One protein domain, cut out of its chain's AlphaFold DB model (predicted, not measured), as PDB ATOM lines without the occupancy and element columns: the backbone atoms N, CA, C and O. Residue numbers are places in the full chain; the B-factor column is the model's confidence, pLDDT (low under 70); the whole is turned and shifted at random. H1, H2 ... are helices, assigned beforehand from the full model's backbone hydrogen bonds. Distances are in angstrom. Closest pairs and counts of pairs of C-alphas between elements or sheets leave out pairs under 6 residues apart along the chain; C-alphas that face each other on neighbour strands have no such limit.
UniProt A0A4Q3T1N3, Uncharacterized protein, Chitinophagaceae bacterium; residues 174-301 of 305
ATOM      1  N   VAL A 174     163.017  33.446 -19.627       96.25
ATOM      2  CA  VAL A 174     164.027  32.708 -20.407       96.25
ATOM      3  C   VAL A 174     165.089  33.658 -20.965       96.25
ATOM      4  O   VAL A 174     166.246  33.271 -21.117       96.25
ATOM      5  N   ASN A 175     164.711  34.912 -21.242       94.50
ATOM      6  CA  ASN A 175     165.586  35.959 -21.768       94.50
ATOM      7  C   ASN A 175     166.305  35.557 -23.072       94.50
ATOM      8  O   ASN A 175     167.522  35.695 -23.212       94.50
ATOM      9  N   LEU A 176     165.537  35.069 -24.055       94.19
ATOM     10  CA  LEU A 176     166.053  34.742 -25.392       94.19
ATOM     11  C   LEU A 176     166.495  35.976 -26.194       94.19
ATOM     12  O   LEU A 176     167.192  35.823 -27.198       94.19
ATOM     13  N   LYS A 177     166.095  37.184 -25.771       93.19
ATOM     14  CA  LYS A 177     166.334  38.456 -26.480       93.19
ATOM     15  C   LYS A 177     165.849  38.420 -27.937       93.19
ATOM     16  O   LYS A 177     166.504  38.940 -28.836       93.19
ATOM     17  N   SER A 178     164.694  37.794 -28.169       90.75
ATOM     18  CA  SER A 178     164.092  37.588 -29.494       90.75
ATOM     19  C   SER A 178     163.190  38.748 -29.953       90.75
ATOM     20  O   SER A 178     162.268  38.541 -30.741       90.75
ATOM     21  N   ASP A 179     163.436  39.980 -29.482       88.19
ATOM     22  CA  ASP A 179     162.571  41.138 -29.768       88.19
ATOM     23  C   ASP A 179     162.505  41.464 -31.265       88.19
ATOM     24  O   ASP A 179     161.427  41.706 -31.802       88.19
ATOM     25  N   SER A 180     163.639  41.383 -31.972       93.12
ATOM     26  CA  SER A 180     163.664  41.408 -33.437       93.12
ATOM     27  C   SER A 180     163.738  39.986 -33.982       93.12
ATOM     28  O   SER A 180     164.801  39.513 -34.385       93.12
ATOM     29  N   PHE A 181     162.603  39.285 -33.980       96.38
ATOM     30  CA  PHE A 181     162.548  37.860 -34.322       96.38
ATOM     31  C   PHE A 181     163.174  37.535 -35.690       96.38
ATOM     32  O   PHE A 181     163.938  36.578 -35.797       96.38
ATOM     33  N   LYS A 182     162.929  38.363 -36.719       95.88
ATOM     34  CA  LYS A 182     163.499  38.185 -38.070       95.88
ATOM     35  C   LYS A 182     165.026  38.218 -38.083       95.88
ATOM     36  O   LYS A 182     165.644  37.369 -38.719       95.88
ATOM     37  N   ILE A 183     165.628  39.182 -37.387       94.50
ATOM     38  CA  ILE A 183     167.088  39.287 -37.286       94.50
ATOM     39  C   ILE A 183     167.612  38.140 -36.427       94.50
ATOM     40  O   ILE A 183     168.533  37.432 -36.822       94.50
ATOM     41  N   TRP A 184     166.978  37.922 -35.278       95.62
ATOM     42  CA  TRP A 184     167.381  36.920 -34.305       95.62
ATOM     43  C   TRP A 184     167.422  35.515 -34.909       95.62
ATOM     44  O   TRP A 184     168.448  34.854 -34.807       95.62
ATOM     45  N   VAL A 185     166.368  35.063 -35.596       95.50
ATOM     46  CA  VAL A 185     166.281  33.690 -36.134       95.50
ATOM     47  C   VAL A 185     167.336  33.402 -37.213       95.50
ATOM     48  O   VAL A 185     167.730  32.253 -37.407       95.50
ATOM     49  N   GLN A 186     167.827  34.442 -37.894       92.81
ATOM     50  CA  GLN A 186     168.849  34.342 -38.940       92.81
ATOM     51  C   GLN A 186     170.276  34.604 -38.425       92.81
ATOM     52  O   GLN A 186     171.245  34.291 -39.122       92.81
ATOM     53  N   ASP A 187     170.427  35.163 -37.221       94.50
ATOM     54  CA  ASP A 187     171.722  35.523 -36.649       94.50
ATOM     55  C   ASP A 187     172.525  34.277 -36.248       94.50
ATOM     56  O   ASP A 187     172.293  33.663 -35.205       94.50
ATOM     57  N   LYS A 188     173.524  33.929 -37.061       90.94
ATOM     58  CA  LYS A 188     174.428  32.793 -36.823       90.94
ATOM     59  C   LYS A 188     175.395  33.005 -35.653       90.94
ATOM     60  O   LYS A 188     175.981  32.030 -35.193       90.94
ATOM     61  N   LEU A 189     175.598  34.246 -35.209       93.50
ATOM     62  CA  LEU A 189     176.541  34.604 -34.147       93.50
ATOM     63  C   LEU A 189     175.872  34.747 -32.779       93.50
ATOM     64  O   LEU A 189     176.571  34.858 -31.767       93.50
ATOM     65  N   PHE A 190     174.541  34.733 -32.734       92.62
ATOM     66  CA  PHE A 190     173.801  34.828 -31.488       92.62
ATOM     67  C   PHE A 190     174.191  33.705 -30.517       92.62
ATOM     68  O   PHE A 190     174.282  32.527 -30.872       92.62
ATOM     69  N   ARG A 191     174.394  34.098 -29.258       92.81
ATOM     70  CA  ARG A 191     174.727  33.207 -28.147       92.81
ATOM     71  C   ARG A 191     173.540  33.117 -27.204       92.81
ATOM     72  O   ARG A 191     173.114  34.125 -26.644       92.81
ATOM     73  N   TYR A 192     173.040  31.902 -27.017       92.19
ATOM     74  CA  TYR A 192     172.006  31.616 -26.031       92.19
ATOM     75  C   TYR A 192     172.505  31.891 -24.602       92.19
ATOM     76  O   TYR A 192     173.709  31.800 -24.345       92.19
ATOM     77  N   PRO A 193     171.592  32.171 -23.651       89.62
ATOM     78  CA  PRO A 193     171.944  32.308 -22.234       89.62
ATOM     79  C   PRO A 193     172.492  31.008 -21.618       89.62
ATOM     80  O   PRO A 193     173.128  31.044 -20.568       89.62
ATOM     81  N   ALA A 194     172.259  29.870 -22.274       92.38
ATOM     82  CA  ALA A 194     172.710  28.539 -21.891       92.38
ATOM     83  C   ALA A 194     172.897  27.657 -23.140       92.38
ATOM     84  O   ALA A 194     172.392  28.021 -24.204       92.38
ATOM     85  N   PRO A 195     173.572  26.494 -23.053       92.38
ATOM     86  CA  PRO A 195     173.595  25.527 -24.150       92.38
ATOM     87  C   PRO A 195     172.179  25.208 -24.651       92.38
ATOM     88  O   PRO A 195     171.269  25.010 -23.845       92.38
ATOM     89  N   LEU A 196     171.998  25.169 -25.976       90.06
ATOM     90  CA  LEU A 196     170.679  25.055 -26.613       90.06
ATOM     91  C   LEU A 196     169.899  23.826 -26.133       90.06
ATOM     92  O   LEU A 196     168.736  23.956 -25.757       90.06
ATOM     93  N   ASP A 197     170.550  22.664 -26.080       89.19
ATOM     94  CA  ASP A 197     169.918  21.417 -25.638       89.19
ATOM     95  C   ASP A 197     169.435  21.518 -24.186       89.19
ATOM     96  O   ASP A 197     168.291  21.188 -23.876       89.19
ATOM     97  N   SER A 198     170.270  22.061 -23.293       90.38
ATOM     98  CA  SER A 198     169.903  22.290 -21.891       90.38
ATOM     99  C   SER A 198     168.716  23.244 -21.765       90.38
ATOM    100  O   SER A 198     167.791  22.978 -21.002       90.38
ATOM    101  N   LEU A 199     168.712  24.328 -22.545       92.75
ATOM    102  CA  LEU A 199     167.641  25.321 -22.547       92.75
ATOM    103  C   LEU A 199     166.312  24.728 -23.030       92.75
ATOM    104  O   LEU A 199     165.279  24.942 -22.396       92.75
ATOM    105  N   ARG A 200     166.339  23.943 -24.115       91.88
ATOM    106  CA  ARG A 200     165.160  23.243 -24.644       91.88
ATOM    107  C   ARG A 200     164.617  22.230 -23.648       91.88
ATOM    108  O   ARG A 200     163.422  22.244 -23.374       91.88
ATOM    109  N   ASN A 201     165.480  21.392 -23.079       88.12
ATOM    110  CA  ASN A 201     165.068  20.390 -22.099       88.12
ATOM    111  C   ASN A 201     164.473  21.036 -20.847       88.12
ATOM    112  O   ASN A 201     163.433  20.593 -20.363       88.12
ATOM    113  N   ALA A 202     165.106  22.103 -20.348       92.00
ATOM    114  CA  ALA A 202     164.601  22.863 -19.214       92.00
ATOM    115  C   ALA A 202     163.214  23.448 -19.506       92.00
ATOM    116  O   ALA A 202     162.296  23.277 -18.706       92.00
ATOM    117  N   LEU A 203     163.039  24.084 -20.669       94.50
ATOM    118  CA  LEU A 203     161.750  24.635 -21.078       94.50
ATOM    119  C   LEU A 203     160.679  23.558 -21.228       94.50
ATOM    120  O   LEU A 203     159.589  23.716 -20.692       94.50
ATOM    121  N   ALA A 204     160.978  22.467 -21.931       91.19
ATOM    122  CA  ALA A 204     160.020  21.394 -22.170       91.19
ATOM    123  C   ALA A 204     159.523  20.778 -20.853       91.19
ATOM    124  O   ALA A 204     158.321  20.577 -20.676       91.19
ATOM    125  N   ALA A 205     160.435  20.560 -19.903       88.50
ATOM    126  CA  ALA A 205     160.109  20.089 -18.563       88.50
ATOM    127  C   ALA A 205     159.158  21.044 -17.826       88.50
ATOM    128  O   ALA A 205     158.095  20.618 -17.375       88.50
ATOM    129  N   VAL A 206     159.491  22.339 -17.755       94.31
ATOM    130  CA  VAL A 206     158.652  23.328 -17.058       94.31
ATOM    131  C   VAL A 206     157.306  23.510 -17.759       94.31
ATOM    132  O   VAL A 206     156.275  23.566 -17.094       94.31
ATOM    133  N   ILE A 207     157.271  23.546 -19.094       93.69
ATOM    134  CA  ILE A 207     156.020  23.632 -19.861       93.69
ATOM    135  C   ILE A 207     155.133  22.427 -19.552       93.69
ATOM    136  O   ILE A 207     153.952  22.608 -19.281       93.69
ATOM    137  N   SER A 208     155.680  21.211 -19.546       86.69
ATOM    138  CA  SER A 208     154.932  19.995 -19.214       86.69
ATOM    139  C   SER A 208     154.346  20.030 -17.816       86.69
ATOM    140  O   SER A 208     153.142  19.841 -17.619       86.69
ATOM    141  N   GLN A 209     155.203  20.336 -16.852       88.00
ATOM    142  CA  GLN A 209     154.826  20.417 -15.462       88.00
ATOM    143  C   GLN A 209     153.719  21.461 -15.265       88.00
ATOM    144  O   GLN A 209     152.671  21.157 -14.695       88.00
ATOM    145  N   ARG A 210     153.890  22.667 -15.813       91.75
ATOM    146  CA  ARG A 210     152.907  23.751 -15.696       91.75
ATOM    147  C   ARG A 210     151.625  23.476 -16.470       91.75
ATOM    148  O   ARG A 210     150.551  23.730 -15.936       91.75
ATOM    149  N   ALA A 211     151.694  22.899 -17.666       88.38
ATOM    150  CA  ALA A 211     150.519  22.477 -18.434       88.38
ATOM    151  C   ALA A 211     149.650  21.483 -17.653       88.38
ATOM    152  O   ALA A 211     148.420  21.486 -17.753       88.38
ATOM    153  N   SER A 212     150.302  20.657 -16.834       83.81
ATOM    154  CA  SER A 212     149.650  19.737 -15.916       83.81
ATOM    155  C   SER A 212     149.233  20.379 -14.584       83.81
ATOM    156  O   SER A 212     148.673  19.689 -13.745       83.81
ATOM    157  N   ALA A 213     149.408  21.669 -14.339       86.94
ATOM    158  CA  ALA A 213     148.923  22.314 -13.112       86.94
ATOM    159  C   ALA A 213     147.955  23.461 -13.383       86.94
ATOM    160  O   ALA A 213     146.995  23.655 -12.639       86.94
ATOM    161  N   PHE A 214     148.196  24.200 -14.456       89.94
ATOM    162  CA  PHE A 214     147.509  25.433 -14.774       89.94
ATOM    163  C   PHE A 214     146.644  25.234 -16.025       89.94
ATOM    164  O   PHE A 214     147.025  24.562 -16.989       89.94
ATOM    165  N   ASN A 215     145.427  25.772 -15.984       87.62
ATOM    166  CA  ASN A 215     144.528  25.806 -17.135       87.62
ATOM    167  C   ASN A 215     144.747  27.114 -17.902       87.62
ATOM    168  O   ASN A 215     145.172  28.108 -17.319       87.62
ATOM    169  N   ALA A 216     144.409  27.128 -19.191       87.88
ATOM    170  CA  ALA A 216     144.296  28.389 -19.913       87.88
ATOM    171  C   ALA A 216     143.150  29.244 -19.320       87.88
ATOM    172  O   ALA A 216     142.104  28.681 -18.973       87.88
ATOM    173  N   PRO A 217     143.303  30.577 -19.238       93.00
ATOM    174  CA  PRO A 217     144.502  31.348 -19.585       93.00
ATOM    175  C   PRO A 217     145.596  31.295 -18.494       93.00
ATOM    176  O   PRO A 217     145.312  31.465 -17.311       93.00
ATOM    177  N   ASP A 218     146.856  31.130 -18.908       95.12
ATOM    178  CA  ASP A 218     148.058  31.297 -18.070       95.12
ATOM    179  C   ASP A 218     149.131  32.032 -18.905       95.12
ATOM    180  O   ASP A 218     149.799  31.397 -19.729       95.12
ATOM    181  N   PRO A 219     149.316  33.353 -18.699       96.81
ATOM    182  CA  PRO A 219     150.294  34.159 -19.433       96.81
ATOM    183  C   PRO A 219     151.741  33.670 -19.337       96.81
ATOM    184  O   PRO A 219     152.515  33.810 -20.282       96.81
ATOM    185  N   ILE A 220     152.125  33.066 -18.208       97.69
ATOM    186  CA  ILE A 220     153.479  32.537 -18.025       97.69
ATOM    187  C   ILE A 220     153.654  31.315 -18.913       97.69
ATOM    188  O   ILE A 220     154.626  31.235 -19.659       97.69
ATOM    189  N   LEU A 221     152.700  30.385 -18.879       96.19
ATOM    190  CA  LEU A 221     152.746  29.211 -19.744       96.19
ATOM    191  C   LEU A 221     152.673  29.600 -21.229       96.19
ATOM    192  O   LEU A 221     153.423  29.050 -22.031       96.19
ATOM    193  N   GLY A 222     151.851  30.595 -21.585       96.88
ATOM    194  CA  GLY A 222     151.809  31.166 -22.933       96.88
ATOM    195  C   GLY A 222     153.175  31.680 -23.394       96.88
ATOM    196  O   GLY A 222     153.634  31.314 -24.477       96.88
ATOM    197  N   GLN A 223     153.868  32.453 -22.553       98.12
ATOM    198  CA  GLN A 223     155.207  32.962 -22.856       98.12
ATOM    199  C   GLN A 223     156.254  31.842 -22.975       98.12
ATOM    200  O   GLN A 223     157.042  31.857 -23.915       98.12
ATOM    201  N   LEU A 224     156.243  30.838 -22.090       97.56
ATOM    202  CA  LEU A 224     157.177  29.704 -22.176       97.56
ATOM    203  C   LEU A 224     156.983  28.898 -23.469       97.56
ATOM    204  O   LEU A 224     157.959  28.505 -24.106       97.56
ATOM    205  N   ILE A 225     155.729  28.672 -23.880       96.69
ATOM    206  CA  ILE A 225     155.409  27.996 -25.145       96.69
ATOM    207  C   ILE A 225     155.884  28.837 -26.336       96.69
ATOM    208  O   ILE A 225     156.442  28.286 -27.286       96.69
ATOM    209  N   LEU A 226     155.709  30.163 -26.285       97.75
ATOM    210  CA  LEU A 226     156.228  31.075 -27.304       97.75
ATOM    211  C   LEU A 226     157.760  30.985 -27.407       97.75
ATOM    212  O   LEU A 226     158.280  30.828 -28.509       97.75
ATOM    213  N   ASP A 227     158.467  31.021 -26.275       97.94
ATOM    214  CA  ASP A 227     159.931  30.911 -26.217       97.94
ATOM    215  C   ASP A 227     160.420  29.558 -26.758       97.94
ATOM    216  O   ASP A 227     161.406  29.490 -27.493       97.94
ATOM    217  N   TYR A 228     159.700  28.470 -26.475       96.56
ATOM    218  CA  TYR A 228     159.998  27.159 -27.056       96.56
ATOM    219  C   TYR A 228     159.757  27.120 -28.577       96.56
ATOM    220  O   TYR A 228     160.527  26.504 -29.324       96.56
ATOM    221  N   GLY A 229     158.725  27.821 -29.056       96.38
ATOM    222  CA  GLY A 229     158.490  28.048 -30.481       96.38
ATOM    223  C   GLY A 229     159.628  28.832 -31.141       96.38
ATOM    224  O   GLY A 229     160.076  28.454 -32.224       96.38
ATOM    225  N   ASP A 230     160.158  29.855 -30.467       97.56
ATOM    226  CA  ASP A 230     161.294  30.647 -30.950       97.56
ATOM    227  C   ASP A 230     162.547  29.771 -31.115       97.56
ATOM    228  O   ASP A 230     163.191  29.802 -32.169       97.56
ATOM    229  N   LEU A 231     162.865  28.931 -30.121       95.94
ATOM    230  CA  LEU A 231     163.971  27.967 -30.219       95.94
ATOM    231  C   LEU A 231     163.772  26.985 -31.381       95.94
ATOM    232  O   LEU A 231     164.699  26.751 -32.158       95.94
ATOM    233  N   SER A 232     162.549  26.474 -31.543       94.62
ATOM    234  CA  SER A 232     162.201  25.540 -32.619       94.62
ATOM    235  C   SER A 232     162.376  26.171 -34.005       94.62
ATOM    236  O   SER A 232     162.946  25.557 -34.911       94.62
ATOM    237  N   ALA A 233     161.937  27.421 -34.176       95.75
ATOM    238  CA  ALA A 233     162.085  28.159 -35.428       95.75
ATOM    239  C   ALA A 233     163.558  28.368 -35.794       95.75
ATOM    240  O   ALA A 233     163.944  28.234 -36.954       95.75
ATOM    241  N   ARG A 234     164.402  28.651 -34.801       94.00
ATOM    242  CA  ARG A 234     165.838  28.876 -34.992       94.00
ATOM    243  C   ARG A 234     166.598  27.625 -35.431       94.00
ATOM    244  O   ARG A 234     167.550  27.717 -36.203       94.00
ATOM    245  N   GLU A 235     166.132  26.451 -35.022       92.81
ATOM    246  CA  GLU A 235     166.598  25.152 -35.530       92.81
ATOM    247  C   GLU A 235     165.935  24.742 -36.852       92.81
ATOM    248  O   GLU A 235     166.138  23.630 -37.337       92.81
ATOM    249  N   LYS A 236     165.163  25.646 -37.470       92.94
ATOM    250  CA  LYS A 236     164.429  25.429 -38.723       92.94
ATOM    251  C   LYS A 236     163.336  24.361 -38.625       92.94
ATOM    252  O   LYS A 236     162.870  23.862 -39.648       92.94
ATOM    253  N   MET A 237     162.864  24.049 -37.417       91.62
ATOM    254  CA  MET A 237     161.678  23.216 -37.187       91.62
ATOM    255  C   MET A 237     160.411  24.069 -37.314       91.62
ATOM    256  O   MET A 237     159.615  24.197 -36.383       91.62
ATOM    257  N   TYR A 238     160.242  24.699 -38.477       94.19
ATOM    258  CA  TYR A 238     159.239  25.736 -38.709       94.19
ATOM    259  C   TYR A 238     157.809  25.268 -38.447       94.19
ATOM    260  O   TYR A 238     157.078  25.939 -37.727       94.19
ATOM    261  N   GLN A 239     157.432  24.083 -38.933       92.12
ATOM    262  CA  GLN A 239     156.086  23.543 -38.723       92.12
ATOM    263  C   GLN A 239     155.761  23.356 -37.232       92.12
ATOM    264  O   GLN A 239     154.693  23.755 -36.778       92.12
ATOM    265  N   GLN A 240     156.717  22.857 -36.441       89.44
ATOM    266  CA  GLN A 240     156.546  22.739 -34.989       89.44
ATOM    267  C   GLN A 240     156.440  24.119 -34.326       89.44
ATOM    268  O   GLN A 240     155.579  24.334 -33.477       89.44
ATOM    269  N   ALA A 241     157.269  25.081 -34.742       95.06
ATOM    270  CA  ALA A 241     157.207  26.449 -34.232       95.06
ATOM    271  C   ALA A 241     155.837  27.106 -34.483       95.06
ATOM    272  O   ALA A 241     155.285  27.729 -33.576       95.06
ATOM    273  N   LEU A 242     155.246  26.921 -35.671       95.38
ATOM    274  CA  LEU A 242     153.909  27.433 -36.004       95.38
ATOM    275  C   LEU A 242     152.817  26.862 -35.081       95.38
ATOM    276  O   LEU A 242     151.908  27.599 -34.668       95.38
ATOM    277  N   GLU A 243     152.908  25.575 -34.728       93.62
ATOM    278  CA  GLU A 243     152.007  24.947 -33.755       93.62
ATOM    279  C   GLU A 243     152.174  25.562 -32.362       93.62
ATOM    280  O   GLU A 243     151.177  25.945 -31.742       93.62
ATOM    281  N   TYR A 244     153.415  25.739 -31.900       94.81
ATOM    282  CA  TYR A 244     153.693  26.367 -30.607       94.81
ATOM    283  C   TYR A 244     153.204  27.811 -30.545       94.81
ATOM    284  O   TYR A 244     152.555  28.185 -29.575       94.81
ATOM    285  N   PHE A 245     153.413  28.619 -31.585       97.19
ATOM    286  CA  PHE A 245     152.913  29.997 -31.613       97.19
ATOM    287  C   PHE A 245     151.391  30.064 -31.547       97.19
ATOM    288  O   PHE A 245     150.836  30.927 -30.872       97.19
ATOM    289  N   SER A 246     150.703  29.140 -32.215       95.44
ATOM    290  CA  SER A 246     149.243  29.057 -32.137       95.44
ATOM    291  C   SER A 246     148.780  28.652 -30.737       95.44
ATOM    292  O   SER A 246     147.809  29.205 -30.225       95.44
ATOM    293  N   LEU A 247     149.498  27.734 -30.093       92.88
ATOM    294  CA  LEU A 247     149.189  27.257 -28.751       92.88
ATOM    295  C   LEU A 247     149.505  28.286 -27.658       92.88
ATOM    296  O   LEU A 247     148.741  28.409 -26.703       92.88
ATOM    297  N   ALA A 248     150.569  29.071 -27.823       96.25
ATOM    298  CA  ALA A 248     150.905  30.183 -26.940       96.25
ATOM    299  C   ALA A 248     149.743  31.184 -26.839       96.25
ATOM    300  O   ALA A 248     149.398  31.603 -25.740       96.25
ATOM    301  N   VAL A 249     149.073  31.485 -27.960       97.12
ATOM    302  CA  VAL A 249     147.908  32.394 -28.009       97.12
ATOM    303  C   VAL A 249     146.682  31.827 -27.284       97.12
ATOM    304  O   VAL A 249     145.872  32.591 -26.765       97.12
ATOM    305  N   VAL A 250     146.536  30.498 -27.214       93.75
ATOM    306  CA  VAL A 250     145.460  29.861 -26.433       93.75
ATOM    307  C   VAL A 250     145.652  30.121 -24.937       93.75
ATOM    308  O   VAL A 250     144.680  30.380 -24.231       93.75
ATOM    309  N   TYR A 251     146.896  30.066 -24.457       94.75
ATOM    310  CA  TYR A 251     147.226  30.314 -23.053       94.75
ATOM    311  C   TYR A 251     147.328  31.802 -22.716       94.75
ATOM    312  O   TYR A 251     146.958  32.193 -21.610       94.75
ATOM    313  N   ASP A 252     147.771  32.621 -23.666       97.38
ATOM    314  CA  ASP A 252     147.864  34.070 -23.536       97.38
ATOM    315  C   ASP A 252     147.409  34.780 -24.823       97.38
ATOM    316  O   ASP A 252     148.205  34.995 -25.747       97.38
ATOM    317  N   PRO A 253     146.137  35.212 -24.895       97.19
ATOM    318  CA  PRO A 253     145.640  35.988 -26.025       97.19
ATOM    319  C   PRO A 253     146.414  37.294 -26.273       97.19
ATOM    320  O   PRO A 253     146.418  37.789 -27.403       97.19
ATOM    321  N   GLY A 254     147.098  37.840 -25.256       97.69
ATOM    322  CA  GLY A 254     147.948  39.025 -25.378       97.69
ATOM    323  C   GLY A 254     149.161  38.814 -26.289       97.69
ATOM    324  O   GLY A 254     149.673  39.773 -26.864       97.69
ATOM    325  N   LEU A 255     149.574  37.562 -26.513       97.62
ATOM    326  CA  LEU A 255     150.682  37.215 -27.407       97.62
ATOM    327  C   LEU A 255     150.293  37.173 -28.888       97.62
ATOM    328  O   LEU A 255     151.171  36.976 -29.727       97.62
ATOM    329  N   LYS A 256     149.015  37.377 -29.244       98.19
ATOM    330  CA  LYS A 256     148.518  37.235 -30.624       98.19
ATOM    331  C   LYS A 256     149.351  38.008 -31.645       98.19
ATOM    332  O   LYS A 256     149.807  37.414 -32.614       98.19
ATOM    333  N   THR A 257     149.588  39.301 -31.423       97.81
ATOM    334  CA  THR A 257     150.379  40.130 -32.349       97.81
ATOM    335  C   THR A 257     151.793  39.572 -32.516       97.81
ATOM    336  O   THR A 257     152.230  39.314 -33.635       97.81
ATOM    337  N   LYS A 258     152.465  39.273 -31.396       97.38
ATOM    338  CA  LYS A 258     153.823  38.710 -31.378       97.38
ATOM    339  C   LYS A 258     153.899  37.351 -32.085       97.38
ATOM    340  O   LYS A 258     154.915  37.043 -32.706       97.38
ATOM    341  N   ALA A 259     152.871  36.515 -31.949       97.88
ATOM    342  CA  ALA A 259     152.792  35.198 -32.573       97.88
ATOM    343  C   ALA A 259     152.568  35.304 -34.088       97.88
ATOM    344  O   ALA A 259     153.254  34.625 -34.849       97.88
ATOM    345  N   GLU A 260     151.662  36.172 -34.543       98.06
ATOM    346  CA  GLU A 260     151.406  36.368 -35.976       98.06
ATOM    347  C   GLU A 260     152.610  36.980 -36.709       98.06
ATOM    348  O   GLU A 260     152.948  36.532 -37.804       98.06
ATOM    349  N   GLU A 261     153.334  37.912 -36.081       97.50
ATOM    350  CA  GLU A 261     154.607  38.426 -36.612       97.50
ATOM    351  C   GLU A 261     155.635  37.304 -36.828       97.50
ATOM    352  O   GLU A 261     156.252  37.213 -37.892       97.50
ATOM    353  N   ARG A 262     155.793  36.402 -35.849       98.06
ATOM    354  CA  ARG A 262     156.700  35.249 -35.962       98.06
ATOM    355  C   ARG A 262     156.287  34.298 -37.083       98.06
ATOM    356  O   ARG A 262     157.139  33.866 -37.858       98.06
ATOM    357  N   LYS A 263     154.990  33.991 -37.194       97.88
ATOM    358  CA  LYS A 263     154.449  33.136 -38.264       97.88
ATOM    359  C   LYS A 263     154.708  33.742 -39.645       97.88
ATOM    360  O   LYS A 263     155.129  33.025 -40.549       97.88
ATOM    361  N   ALA A 264     154.523  35.053 -39.801       97.62
ATOM    362  CA  ALA A 264     154.805  35.749 -41.056       97.62
ATOM    363  C   ALA A 264     156.286  35.637 -41.460       97.62
ATOM    364  O   ALA A 264     156.583  35.319 -42.611       97.62
ATOM    365  N   VAL A 265     157.211  35.813 -40.508       97.25
ATOM    366  CA  VAL A 265     158.656  35.629 -40.740       97.25
ATOM    367  C   VAL A 265     158.983  34.192 -41.156       97.25
ATOM    368  O   VAL A 265     159.771  33.991 -42.078       97.25
ATOM    369  N   ILE A 266     158.377  33.187 -40.516       96.69
ATOM    370  CA  ILE A 266     158.566  31.778 -40.898       96.69
ATOM    371  C   ILE A 266     158.077  31.519 -42.327       96.69
ATOM    372  O   ILE A 266     158.802  30.909 -43.113       96.69
ATOM    373  N   ASN A 267     156.895  32.018 -42.694       94.50
ATOM    374  CA  ASN A 267     156.351  31.843 -44.042       94.50
ATOM    375  C   ASN A 267     157.258  32.486 -45.112       94.50
ATOM    376  O   ASN A 267     157.472  31.910 -46.182       94.50
ATOM    377  N   GLU A 268     157.835  33.659 -44.823       93.88
ATOM    378  CA  GLU A 268     158.828  34.312 -45.690       93.88
ATOM    379  C   GLU A 268     160.084  33.436 -45.853       93.88
ATOM    380  O   GLU A 268     160.560  33.214 -46.971       93.88
ATOM    381  N   LEU A 269     160.592  32.882 -44.747       90.69
ATOM    382  CA  LEU A 269     161.750  31.990 -44.740       90.69
ATOM    383  C   LEU A 269     161.506  30.712 -45.558       90.69
ATOM    384  O   LEU A 269     162.351  30.359 -46.382       90.69
ATOM    385  N   GLU A 270     160.364  30.040 -45.396       87.25
ATOM    386  CA  GLU A 270     160.025  28.830 -46.166       87.25
ATOM    387  C   GLU A 270     159.879  29.115 -47.669       87.25
ATOM    388  O   GLU A 270     160.360  28.342 -48.508       87.25
ATOM    389  N   THR A 271     159.284  30.258 -48.023       85.06
ATOM    390  CA  THR A 271     159.133  30.678 -49.424       85.06
ATOM    391  C   THR A 271     160.499  30.908 -50.075       85.06
ATOM    392  O   THR A 271     160.766  30.380 -51.156       85.06
ATOM    393  N   SER A 272     161.411  31.601 -49.381       76.25
ATOM    394  CA  SER A 272     162.763  31.879 -49.891       76.25
ATOM    395  C   SER A 272     163.578  30.608 -50.180       76.25
ATOM    396  O   SER A 272     164.281  30.518 -51.193       76.25
ATOM    397  N   VAL A 273     163.445  29.584 -49.331       73.88
ATOM    398  CA  VAL A 273     164.103  28.283 -49.514       73.88
ATOM    399  C   VAL A 273     163.512  27.552 -50.716       73.88
ATOM    400  O   VAL A 273     164.253  27.045 -51.559       73.88
ATOM    401  N   THR A 274     162.184  27.541 -50.829       71.62
ATOM    402  CA  THR A 274     161.472  26.877 -51.928       71.62
ATOM    403  C   THR A 274     161.851  27.474 -53.282       71.62
ATOM    404  O   THR A 274     162.118  26.738 -54.232       71.62
ATOM    405  N   ASP A 275     161.940  28.800 -53.375       73.56
ATOM    406  CA  ASP A 275     162.321  29.468 -54.618       73.56
ATOM    407  C   ASP A 275     163.794  29.238 -54.969       73.56
ATOM    408  O   ASP A 275     164.112  28.998 -56.134       73.56
ATOM    409  N   THR A 276     164.686  29.182 -53.976       77.69
ATOM    410  CA  THR A 276     166.091  28.805 -54.201       77.69
ATOM    411  C   THR A 276     166.210  27.390 -54.782       77.69
ATOM    412  O   THR A 276     166.955  27.180 -55.739       77.69
ATOM    413  N   PHE A 277     165.445  26.420 -54.265       73.00
ATOM    414  CA  PHE A 277     165.427  25.055 -54.807       73.00
ATOM    415  C   PHE A 277     164.828  24.975 -56.215       73.00
ATOM    416  O   PHE A 277     165.349  24.223 -57.040       73.00
ATOM    417  N   LYS A 278     163.778  25.751 -56.525       74.81
ATOM    418  CA  LYS A 278     163.234  25.845 -57.893       74.81
ATOM    419  C   LYS A 278     164.272  26.394 -58.871       74.81
ATOM    420  O   LYS A 278     164.433  25.856 -59.958       74.81
ATOM    421  N   TRP A 279     165.000  27.442 -58.492       79.75
ATOM    422  CA  TRP A 279     166.058  27.980 -59.346       79.75
ATOM    423  C   TRP A 279     167.204  26.989 -59.512       79.75
ATOM    424  O   TRP A 279     167.631  26.750 -60.639       79.75
ATOM    425  N   ALA A 280     167.650  26.348 -58.431       81.44
ATOM    426  CA  ALA A 280     168.669  25.305 -58.506       81.44
ATOM    427  C   ALA A 280     168.232  24.154 -59.429       81.44
ATOM    428  O   ALA A 280     169.010  23.726 -60.279       81.44
ATOM    429  N   SER A 281     166.982  23.686 -59.331       80.75
ATOM    430  CA  SER A 281     166.482  22.612 -60.193       80.75
ATOM    431  C   SER A 281     166.417  23.029 -61.661       80.75
ATOM    432  O   SER A 281     166.817  22.240 -62.510       80.75
ATOM    433  N   ILE A 282     166.025  24.269 -61.974       84.94
ATOM    434  CA  ILE A 282     166.088  24.814 -63.340       84.94
ATOM    435  C   ILE A 282     167.541  24.851 -63.840       84.94
ATOM    436  O   ILE A 282     167.826  24.372 -64.941       84.94
ATOM    437  N   PHE A 283     168.471  25.350 -63.020       86.19
ATOM    438  CA  PHE A 283     169.895  25.431 -63.359       86.19
ATOM    439  C   PHE A 283     170.539  24.063 -63.605       86.19
ATOM    440  O   PHE A 283     171.410  23.971 -64.463       86.19
ATOM    441  N   PHE A 284     170.121  23.005 -62.904       84.88
ATOM    442  CA  PHE A 284     170.641  21.647 -63.119       84.88
ATOM    443  C   PHE A 284     169.880  20.862 -64.195       84.88
ATOM    444  O   PHE A 284     170.487  20.070 -64.918       84.88
ATOM    445  N   ALA A 285     168.574  21.085 -64.351       86.62
ATOM    446  CA  ALA A 285     167.755  20.384 -65.335       86.62
ATOM    447  C   ALA A 285     168.118  20.772 -66.772       86.62
ATOM    448  O   ALA A 285     168.144  19.898 -67.634       86.62
ATOM    449  N   ILE A 286     168.437  22.047 -67.037       87.12
ATOM    450  CA  ILE A 286     168.785  22.521 -68.387       87.12
ATOM    451  C   ILE A 286     170.065  21.842 -68.925       87.12
ATOM    452  O   ILE A 286     170.000  21.260 -70.011       87.12
ATOM    453  N   PRO A 287     171.207  21.824 -68.202       90.38
ATOM    454  CA  PRO A 287     172.399  21.089 -68.626       90.38
ATOM    455  C   PRO A 287     172.156  19.587 -68.774       90.38
ATOM    456  O   PRO A 287     172.652  18.984 -69.723       90.38
ATOM    457  N   LEU A 288     171.374  18.980 -67.873       91.50
ATOM    458  CA  LEU A 288     171.058  17.554 -67.938       91.50
ATOM    459  C   LEU A 288     170.239  17.219 -69.197       91.50
ATOM    460  O   LEU A 288     170.557  16.266 -69.905       91.50
ATOM    461  N   LEU A 289     169.229  18.034 -69.522       91.94
ATOM    462  CA  LEU A 289     168.443  17.911 -70.754       91.94
ATOM    463  C   LEU A 289     169.313  18.083 -71.998       91.94
ATOM    464  O   LEU A 289     169.219  17.275 -72.921       91.94
ATOM    465  N   ALA A 290     170.191  19.088 -72.016       91.94
ATOM    466  CA  ALA A 290     171.130  19.290 -73.115       91.94
ATOM    467  C   ALA A 290     172.046  18.068 -73.304       91.94
ATOM    468  O   ALA A 290     172.224  17.596 -74.427       91.94
ATOM    469  N   PHE A 291     172.560  17.499 -72.210       94.62
ATOM    470  CA  PHE A 291     173.388  16.295 -72.235       94.62
ATOM    471  C   PHE A 291     172.633  15.077 -72.788       94.62
ATOM    472  O   PHE A 291     173.152  14.358 -73.643       94.62
ATOM    473  N   VAL A 292     171.376  14.881 -72.376       94.06
ATOM    474  CA  VAL A 292     170.504  13.820 -72.905       94.06
ATOM    475  C   VAL A 292     170.262  13.997 -74.407       94.06
ATOM    476  O   VAL A 292     170.361  13.026 -75.158       94.06
ATOM    477  N   VAL A 293     170.007  15.223 -74.878       95.12
ATOM    478  CA  VAL A 293     169.828  15.513 -76.312       95.12
ATOM    479  C   VAL A 293     171.100  15.208 -77.107       95.12
ATOM    480  O   VAL A 293     171.016  14.583 -78.166       95.12
ATOM    481  N   VAL A 294     172.276  15.577 -76.588       94.19
ATOM    482  CA  VAL A 294     173.574  15.260 -77.209       94.19
ATOM    483  C   VAL A 294     173.782  13.747 -77.306       94.19
ATOM    484  O   VAL A 294     174.152  13.253 -78.372       94.19
ATOM    485  N   ILE A 295     173.487  12.991 -76.243       94.38
ATOM    486  CA  ILE A 295     173.587  11.523 -76.248       94.38
ATOM    487  C   ILE A 295     172.627  10.904 -77.266       94.38
ATOM    488  O   ILE A 295     173.044  10.060 -78.059       94.38
ATOM    489  N   ILE A 296     171.357  11.318 -77.287       94.50
ATOM    490  CA  ILE A 296     170.368  10.799 -78.246       94.50
ATOM    491  C   ILE A 296     170.809  11.097 -79.684       94.50
ATOM    492  O   ILE A 296     170.722  10.222 -80.549       94.50
ATOM    493  N   GLY A 297     171.310  12.310 -79.940       94.69
ATOM    494  CA  GLY A 297     171.870  12.697 -81.233       94.69
ATOM    495  C   GLY A 297     173.059  11.823 -81.636       94.69
ATOM    496  O   GLY A 297     173.105  11.325 -82.760       94.69
ATOM    497  N   TRP A 298     173.977  11.564 -80.704       93.62
ATOM    498  CA  TRP A 298     175.142  10.707 -80.922       93.62
ATOM    499  C   TRP A 298     174.760   9.245 -81.208       93.62
ATOM    500  O   TRP A 298     175.244   8.672 -82.186       93.62
ATOM    501  N   ILE A 299     173.844   8.661 -80.426       93.06
ATOM    502  CA  ILE A 299     173.338   7.291 -80.634       93.06
ATOM    503  C   ILE A 299     172.667   7.168 -82.008       93.06
ATOM    504  O   ILE A 299     172.952   6.231 -82.753       93.06
ATOM    505  N   ARG A 300     171.808   8.130 -82.378       89.44
ATOM    506  CA  ARG A 300     171.133   8.135 -83.686       89.44
ATOM    507  C   ARG A 300     172.103   8.255 -84.857       89.44
ATOM    508  O   ARG A 300     171.845   7.659 -85.899       89.44
ATOM    509  N   ASN A 301     173.186   9.014 -84.704       90.56
ATOM    510  CA  ASN A 301     174.186   9.156 -85.758       90.56
ATOM    511  C   ASN A 301     175.032   7.883 -85.924       90.56
ATOM    512  O   ASN A 301     175.369   7.512 -87.042       90.56
TER     513      ASN A 301
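What this domain is: This is residues 174 to 301 of the 305 residues of an uncharacterized protein of Chitinophagaceae bacterium (UniProt A0A4Q3T1N3). A compact head of helices has one long arm, residues 271 to 301 of H5, sticking out of it. In the head, H3, H4 and the first part of H5 form an up-and-down bundle, each running against the one before; H2 and short H1 pack on H3. The 128 printed residues, with five named helices and no named strand, are all helix and extended: radius of gyration of the C-alphas 21.7 A, spans 78 by 28 by 26 A.

Where its parts are: Find C-alpha 181 at (162.548, 37.860, -34.322), where H1 runs to 186. H2 spans 196 to 211, 21.9 A; H3 219 to 234, 22.6 A; H4 238 to 251, 20.3 A. H5, 253 to 301, 71.4 A, ends at (174.186, 9.156, -85.758).

How they stand to each other: Look at the hub, H3: its closest C-alphas to H4 are Gly 222 and Ala 248, 4.2 A, opposite ways at 8 degrees. Every O i to N i+4 pair is within hydrogen-bond range in H2 and H3; in H1 1 of 2, H4 9 of 10, H5 42 of 45.

The domain as a whole: The printed part has no cut, no long link and no residue under pLDDT 70.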